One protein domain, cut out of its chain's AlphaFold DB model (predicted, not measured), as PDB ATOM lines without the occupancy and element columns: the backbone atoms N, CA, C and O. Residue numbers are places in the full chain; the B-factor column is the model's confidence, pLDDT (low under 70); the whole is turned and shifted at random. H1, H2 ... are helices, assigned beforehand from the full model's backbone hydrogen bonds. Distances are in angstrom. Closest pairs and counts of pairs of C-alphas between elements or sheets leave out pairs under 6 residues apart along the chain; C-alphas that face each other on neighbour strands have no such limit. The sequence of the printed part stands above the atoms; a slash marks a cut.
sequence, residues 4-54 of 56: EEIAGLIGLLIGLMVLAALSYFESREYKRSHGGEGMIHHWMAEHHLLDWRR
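AT A GLANCE: This is residues 4 to 54 of the 56 residues of an uncharacterized protein of Burkholderia multivorans (strain ATCC 17616 / 249) (UniProt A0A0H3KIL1). One long helix, H1, makes most of the length, and after residue 33 the backbone turns off at a corner into two short helices, H2 and then H3. H1 sticks out with residues 4 to 26. The printed part has 51 residues, all helix in class, with no named strand. It is extended, a rod spanning 54 by 26 by 10 A, with a radius of gyration of the C-alphas of 17.1 A.

IN THESE COORDINATES: H1, residues 4 to 33, runs 43.2 A from C-alpha 4 at (-53.476, 3.223, -46.779) to C-alpha 33 at (-18.402, -10.221, -25.521). H2 is residues 39 to 46, 10.3 A. H3 is residues 49 to 53, 7.4 A, ending at (-12.487, -27.797, -46.750).

HOW THE PARTS SIT: H1, with residues 27 to 31 alone, only just touches H2, with 3 pairs of C-alphas within 8 A; the closest are Tyr 30 and Met 39, 7.3 A. Their lines are only just about perpendicular, at 73 degrees. H2 and H3 are close but not clearly touching; their closest C-alphas, Met 44 and Leu 50, are 6.3 A apart. H1 and H3 are apart. In H1 and H2 every O i to N i+4 pair is within hydrogen-bond range; in H3 0 of 1 is, and 0 of 2 O i to N i+3 pairs.

THE WHOLE: The C-alphas farthest apart, Glu 4 and Arg 54, are 54.4 A apart. The printed part has no cut, and both links are tight. Residues 35 to 54 have pLDDT under 70.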
ATOM      1  N   GLU A   4     -53.793   4.610 -47.131       93.62
ATOM      2  CA  GLU A   4     -53.476   3.223 -46.779       93.62
ATOM      3  C   GLU A   4     -52.077   2.833 -47.269       93.62
ATOM      4  O   GLU A   4     -51.290   2.263 -46.515       93.62
ATOM      5  N   GLU A   5     -51.729   3.201 -48.506       96.62
ATOM      6  CA  GLU A   5     -50.403   2.939 -49.078       96.62
ATOM      7  C   GLU A   5     -49.299   3.682 -48.307       96.62
ATOM      8  O   GLU A   5     -48.230   3.129 -48.046       96.62
ATOM      9  N   ILE A   6     -49.567   4.927 -47.893       96.88
ATOM     10  CA  ILE A   6     -48.632   5.734 -47.095       96.88
ATOM     11  C   ILE A   6     -48.434   5.115 -45.705       96.88
ATOM     12  O   ILE A   6     -47.299   4.994 -45.245       96.88
ATOM     13  N   ALA A   7     -49.513   4.676 -45.051       96.69
ATOM     14  CA  ALA A   7     -49.430   3.991 -43.763       96.69
ATOM     15  C   ALA A   7     -48.629   2.682 -43.864       96.69
ATOM     16  O   ALA A   7     -47.777   2.415 -43.013       96.69
ATOM     17  N   GLY A   8     -48.841   1.909 -44.934       97.19
ATOM     18  CA  GLY A   8     -48.077   0.694 -45.214       97.19
ATOM     19  C   GLY A   8     -46.580   0.963 -45.384       97.19
ATOM     20  O   GLY A   8     -45.759   0.281 -44.771       97.19
ATOM     21  N   LEU A   9     -46.211   1.994 -46.150       97.81
ATOM     22  CA  LEU A   9     -44.807   2.372 -46.334       97.81
ATOM     23  C   LEU A   9     -44.143   2.857 -45.046       97.81
ATOM     24  O   LEU A   9     -43.001   2.487 -44.779       97.81
ATOM     25  N   ILE A  10     -44.840   3.658 -44.238       97.88
ATOM     26  CA  ILE A  10     -44.313   4.123 -42.948       97.88
ATOM     27  C   ILE A  10     -44.093   2.931 -42.012       97.88
ATOM     28  O   ILE A  10     -43.027   2.817 -41.409       97.88
ATOM     29  N   GLY A  11     -45.060   2.012 -41.927       98.00
ATOM     30  CA  GLY A  11     -44.933   0.793 -41.129       98.00
ATOM     31  C   GLY A  11     -43.753  -0.072 -41.572       98.00
ATOM     32  O   GLY A  11     -42.965  -0.511 -40.734       98.00
ATOM     33  N   LEU A  12     -43.577  -0.252 -42.884       98.25
ATOM     34  CA  LEU A  12     -42.439  -0.982 -43.445       98.25
ATOM     35  C   LEU A  12     -41.106  -0.304 -43.106       98.25
ATOM     36  O   LEU A  12     -40.176  -0.973 -42.661       98.25
ATOM     37  N   LEU A  13     -41.015   1.016 -43.280       98.38
ATOM     38  CA  LEU A  13     -39.805   1.781 -42.986       98.38
ATOM     39  C   LEU A  13     -39.417   1.657 -41.507       98.38
ATOM     40  O   LEU A  13     -38.260   1.377 -41.193       98.38
ATOM     41  N   ILE A  14     -40.385   1.827 -40.604       98.44
ATOM     42  CA  ILE A  14     -40.169   1.695 -39.161       98.44
ATOM     43  C   ILE A  14     -39.738   0.265 -38.822       98.44
ATOM     44  O   ILE A  14     -38.752   0.085 -38.112       98.44
ATOM     45  N   GLY A  15     -40.419  -0.748 -39.365       98.25
ATOM     46  CA  GLY A  15     -40.063  -2.151 -39.150       98.25
ATOM     47  C   GLY A  15     -38.631  -2.462 -39.586       98.25
ATOM     48  O   GLY A  15     -37.865  -3.055 -38.827       98.25
ATOM     49  N   LEU A  16     -38.229  -1.989 -40.768       98.44
ATOM     50  CA  LEU A  16     -36.861  -2.145 -41.265       98.44
ATOM     51  C   LEU A  16     -35.837  -1.409 -40.395       98.44
ATOM     52  O   LEU A  16     -34.781  -1.970 -40.110       98.44
ATOM     53  N   MET A  17     -36.137  -0.191 -39.933       98.19
ATOM     54  CA  MET A  17     -35.254   0.531 -39.010       98.19
ATOM     55  C   MET A  17     -35.072  -0.210 -37.685       98.19
ATOM     56  O   MET A  17     -33.954  -0.278 -37.179       98.19
ATOM     57  N   VAL A  18     -36.144  -0.783 -37.134       98.12
ATOM     58  CA  VAL A  18     -36.085  -1.565 -35.892       98.12
ATOM     59  C   VAL A  18     -35.234  -2.818 -36.083       98.12
ATOM     60  O   VAL A  18     -34.335  -3.060 -35.280       98.12
ATOM     61  N   LEU A  19     -35.455  -3.573 -37.164       97.88
ATOM     62  CA  LEU A  19     -34.639  -4.747 -37.487       97.88
ATOM     63  C   LEU A  19     -33.162  -4.371 -37.655       97.88
ATOM     64  O   LEU A  19     -32.294  -5.013 -37.072       97.88
ATOM     65  N   ALA A  20     -32.870  -3.297 -38.392       97.19
ATOM     66  CA  ALA A  20     -31.502  -2.828 -38.590       97.19
ATOM     67  C   ALA A  20     -30.832  -2.410 -37.272       97.19
ATOM     68  O   ALA A  20     -29.671  -2.748 -37.036       97.19
ATOM     69  N   ALA A  21     -31.558  -1.704 -36.399       97.06
ATOM     70  CA  ALA A  21     -31.052  -1.301 -35.095       97.06
ATOM     71  C   ALA A  21     -30.747  -2.519 -34.213       97.06
ATOM     72  O   ALA A  21     -29.648  -2.605 -33.666       97.06
ATOM     73  N   LEU A  22     -31.675  -3.476 -34.113       96.06
ATOM     74  CA  LEU A  22     -31.482  -4.694 -33.323       96.06
ATOM     75  C   LEU A  22     -30.281  -5.505 -33.821       96.06
ATOM     76  O   LEU A  22     -29.395  -5.804 -33.024       96.06
ATOM     77  N   SER A  23     -30.179  -5.747 -35.129       91.75
ATOM     78  CA  SER A  23     -29.034  -6.448 -35.726       91.75
ATOM     79  C   SER A  23     -27.706  -5.731 -35.469       91.75
ATOM     80  O   SER A  23     -26.677  -6.371 -35.235       91.75
ATOM     81  N   TYR A  24     -27.701  -4.393 -35.492       92.44
ATOM     82  CA  TYR A  24     -26.511  -3.604 -35.176       92.44
ATOM     83  C   TYR A  24     -26.102  -3.748 -33.707       92.44
ATOM     84  O   TYR A  24     -24.922  -3.967 -33.417       92.44
ATOM     85  N   PHE A  25     -27.058  -3.639 -32.781       91.69
ATOM     86  CA  PHE A  25     -26.795  -3.794 -31.350       91.69
ATOM     87  C   PHE A  25     -26.325  -5.204 -31.011       91.69
ATOM     88  O   PHE A  25     -25.316  -5.341 -30.325       91.69
ATOM     89  N   GLU A  26     -26.972  -6.235 -31.551       87.19
ATOM     90  CA  GLU A  26     -26.564  -7.629 -31.376       87.19
ATOM     91  C   GLU A  26     -25.146  -7.860 -31.910       87.19
ATOM     92  O   GLU A  26     -24.293  -8.394 -31.205       87.19
ATOM     93  N   SER A  27     -24.836  -7.344 -33.103       82.12
ATOM     94  CA  SER A  27     -23.489  -7.450 -33.674       82.12
ATOM     95  C   SER A  27     -22.427  -6.762 -32.814       82.12
ATOM     96  O   SER A  27     -21.302  -7.251 -32.678       82.12
ATOM     97  N   ARG A  28     -22.755  -5.598 -32.241       84.00
ATOM     98  CA  ARG A  28     -21.853  -4.841 -31.361       84.00
ATOM     99  C   ARG A  28     -21.646  -5.552 -30.032       84.00
ATOM    100  O   ARG A  28     -20.503  -5.625 -29.583       84.00
ATOM    101  N   GLU A  29     -22.717  -6.061 -29.441       82.88
ATOM    102  CA  GLU A  29     -22.681  -6.777 -28.170       82.88
ATOM    103  C   GLU A  29     -21.923  -8.095 -28.306       82.88
ATOM    104  O   GLU A  29     -21.034  -8.389 -27.507       82.88
ATOM    105  N   TYR A  30     -22.167  -8.827 -29.394       73.75
ATOM    106  CA  TYR A  30     -21.416 -10.027 -29.727       73.75
ATOM    107  C   TYR A  30     -19.920  -9.729 -29.836       73.75
ATOM    108  O   TYR A  30     -19.101 -10.393 -29.198       73.75
ATOM    109  N   LYS A  31     -19.554  -8.679 -30.586       75.81
ATOM    110  CA  LYS A  31     -18.155  -8.268 -30.758       75.81
ATOM    111  C   LYS A  31     -17.501  -7.859 -29.437       75.81
ATOM    112  O   LYS A  31     -16.314  -8.105 -29.248       75.81
ATOM    113  N   ARG A  32     -18.259  -7.219 -28.542       76.31
ATOM    114  CA  ARG A  32     -17.795  -6.822 -27.207       76.31
ATOM    115  C   ARG A  32     -17.561  -8.041 -26.314       76.31
ATOM    116  O   ARG A  32     -16.537  -8.091 -25.643       76.31
ATOM    117  N   SER A  33     -18.475  -9.007 -26.339       74.56
ATOM    118  CA  SER A  33     -18.402 -10.221 -25.521       74.56
ATOM    119  C   SER A  33     -17.331 -11.209 -25.999       74.56
ATOM    120  O   SER A  33     -16.721 -11.876 -25.172       74.56
ATOM    121  N   HIS A  34     -17.045 -11.262 -27.305       71.94
ATOM    122  CA  HIS A  34     -16.097 -12.213 -27.909       71.94
ATOM    123  C   HIS A  34     -14.796 -11.555 -28.406       71.94
ATOM    124  O   HIS A  34     -14.132 -12.059 -29.306       71.94
ATOM    125  N   GLY A  35     -14.429 -10.385 -27.869       68.06
ATOM    126  CA  GLY A  35     -13.115  -9.765 -28.107       68.06
ATOM    127  C   GLY A  35     -12.797  -9.379 -29.560       68.06
ATOM    128  O   GLY A  35     -11.646  -9.084 -29.871       68.06
ATOM    129  N   GLY A  36     -13.789  -9.347 -30.456       63.31
ATOM    130  CA  GLY A  36     -13.574  -9.088 -31.881       63.31
ATOM    131  C   GLY A  36     -13.490 -10.325 -32.774       63.31
ATOM    132  O   GLY A  36     -13.371 -10.152 -33.987       63.31
ATOM    133  N   GLU A  37     -13.601 -11.542 -32.232       61.34
ATOM    134  CA  GLU A  37     -13.770 -12.747 -33.048       61.34
ATOM    135  C   GLU A  37     -15.118 -12.651 -33.778       61.34
ATOM    136  O   GLU A  37     -16.186 -12.586 -33.170       61.34
ATOM    137  N   GLY A  38     -15.074 -12.495 -35.103       61.41
ATOM    138  CA  GLY A  38     -16.270 -12.211 -35.893       61.41
ATOM    139  C   GLY A  38     -17.301 -13.337 -35.787       61.41
ATOM    140  O   GLY A  38     -16.933 -14.506 -35.882       61.41
ATOM    141  N   MET A  39     -18.594 -12.988 -35.699       64.69
ATOM    142  CA  MET A  39     -19.718 -13.948 -35.705       64.69
ATOM    143  C   MET A  39     -19.623 -14.987 -36.826       64.69
ATOM    144  O   MET A  39     -20.074 -16.111 -36.658       64.69
ATOM    145  N   ILE A  40     -18.999 -14.637 -37.956       63.41
ATOM    146  CA  ILE A  40     -18.780 -15.540 -39.092       63.41
ATOM    147  C   ILE A  40     -17.918 -16.743 -38.694       63.41
ATOM    148  O   ILE A  40     -18.194 -17.847 -39.147       63.41
ATOM    149  N   HIS A  41     -16.904 -16.563 -37.844       61.22
ATOM    150  CA  HIS A  41     -16.055 -17.666 -37.394       61.22
ATOM    151  C   HIS A  41     -16.816 -18.625 -36.487       61.22
ATOM    152  O   HIS A  41     -16.687 -19.831 -36.664       61.22
ATOM    153  N   HIS A  42     -17.634 -18.104 -35.572       61.22
ATOM    154  CA  HIS A  42     -18.438 -18.939 -34.684       61.22
ATOM    155  C   HIS A  42     -19.566 -19.626 -35.451       61.22
ATOM    156  O   HIS A  42     -19.683 -20.837 -35.384       61.22
ATOM    157  N   TRP A  43     -20.297 -18.893 -36.293       62.56
ATOM    158  CA  TRP A  43     -21.339 -19.456 -37.149       62.56
ATOM    159  C   TRP A  43     -20.779 -20.500 -38.129       62.56
ATOM    160  O   TRP A  43     -21.356 -21.570 -38.275       62.56
ATOM    161  N   MET A  44     -19.621 -20.265 -38.763       62.19
ATOM    162  CA  MET A  44     -18.991 -21.267 -39.638       62.19
ATOM    163  C   MET A  44     -18.383 -22.456 -38.882       62.19
ATOM    164  O   MET A  44     -18.332 -23.551 -39.447       62.19
ATOM    165  N   ALA A  45     -17.888 -22.256 -37.657       61.94
ATOM    166  CA  ALA A  45     -17.375 -23.336 -36.816       61.94
ATOM    167  C   ALA A  45     -18.518 -24.200 -36.262       61.94
ATOM    168  O   ALA A  45     -18.450 -25.421 -36.350       61.94
ATOM    169  N   GLU A  46     -19.591 -23.573 -35.784       63.06
ATOM    170  CA  GLU A  46     -20.798 -24.222 -35.265       63.06
ATOM    171  C   GLU A  46     -21.580 -24.938 -36.376       63.06
ATOM    172  O   GLU A  46     -22.115 -26.022 -36.161       63.06
ATOM    173  N   HIS A  47     -21.544 -24.420 -37.610       62.38
ATOM    174  CA  HIS A  47     -22.083 -25.111 -38.785       62.38
ATOM    175  C   HIS A  47     -21.112 -26.094 -39.470       62.38
ATOM    176  O   HIS A  47     -21.445 -26.588 -40.545       62.38
ATOM    177  N   HIS A  48     -19.936 -26.412 -38.907       57.81
ATOM    178  CA  HIS A  48     -18.977 -27.420 -39.422       57.81
ATOM    179  C   HIS A  48     -18.552 -27.293 -40.914       57.81
ATOM    180  O   HIS A  48     -17.832 -28.148 -41.435       57.81
ATOM    181  N   LEU A  49     -18.922 -26.225 -41.631       58.47
ATOM    182  CA  LEU A  49     -18.650 -26.075 -43.070       58.47
ATOM    183  C   LEU A  49     -17.154 -25.858 -43.370       58.47
ATOM    184  O   LEU A  49     -16.680 -26.180 -44.460       58.47
ATOM    185  N   LEU A  50     -16.388 -25.339 -42.404       54.53
ATOM    186  CA  LEU A  50     -14.937 -25.135 -42.527       54.53
ATOM    187  C   LEU A  50     -14.106 -26.404 -42.290       54.53
ATOM    188  O   LEU A  50     -12.939 -26.437 -42.687       54.53
ATOM    189  N   ASP A  51     -14.682 -27.435 -41.672       56.50
ATOM    190  CA  ASP A  51     -13.980 -28.694 -41.395       56.50
ATOM    191  C   ASP A  51     -13.868 -29.558 -42.667       56.50
ATOM    192  O   ASP A  51     -12.854 -30.211 -42.912       56.50
ATOM    193  N   TRP A  52     -14.865 -29.476 -43.558       54.97
ATOM    194  CA  TRP A  52     -14.848 -30.194 -44.837       54.97
ATOM    195  C   TRP A  52     -13.750 -29.695 -45.789       54.97
ATOM    196  O   TRP A  52     -13.075 -30.498 -46.428       54.97
ATOM    197  N   ARG A  53     -13.496 -28.378 -45.840       56.75
ATOM    198  CA  ARG A  53     -12.487 -27.797 -46.750       56.75
ATOM    199  C   ARG A  53     -11.046 -28.133 -46.348       56.75
ATOM    200  O   ARG A  53     -10.165 -28.103 -47.197       56.75
ATOM    201  N   ARG A  54     -10.778 -28.424 -45.072       58.97
ATOM    202  CA  ARG A  54      -9.415 -28.688 -44.576       58.97
ATOM    203  C   ARG A  54      -8.990 -30.159 -44.637       58.97
ATOM    204  O   ARG A  54      -7.852 -30.454 -44.284       58.97
TER     205      ARG A  54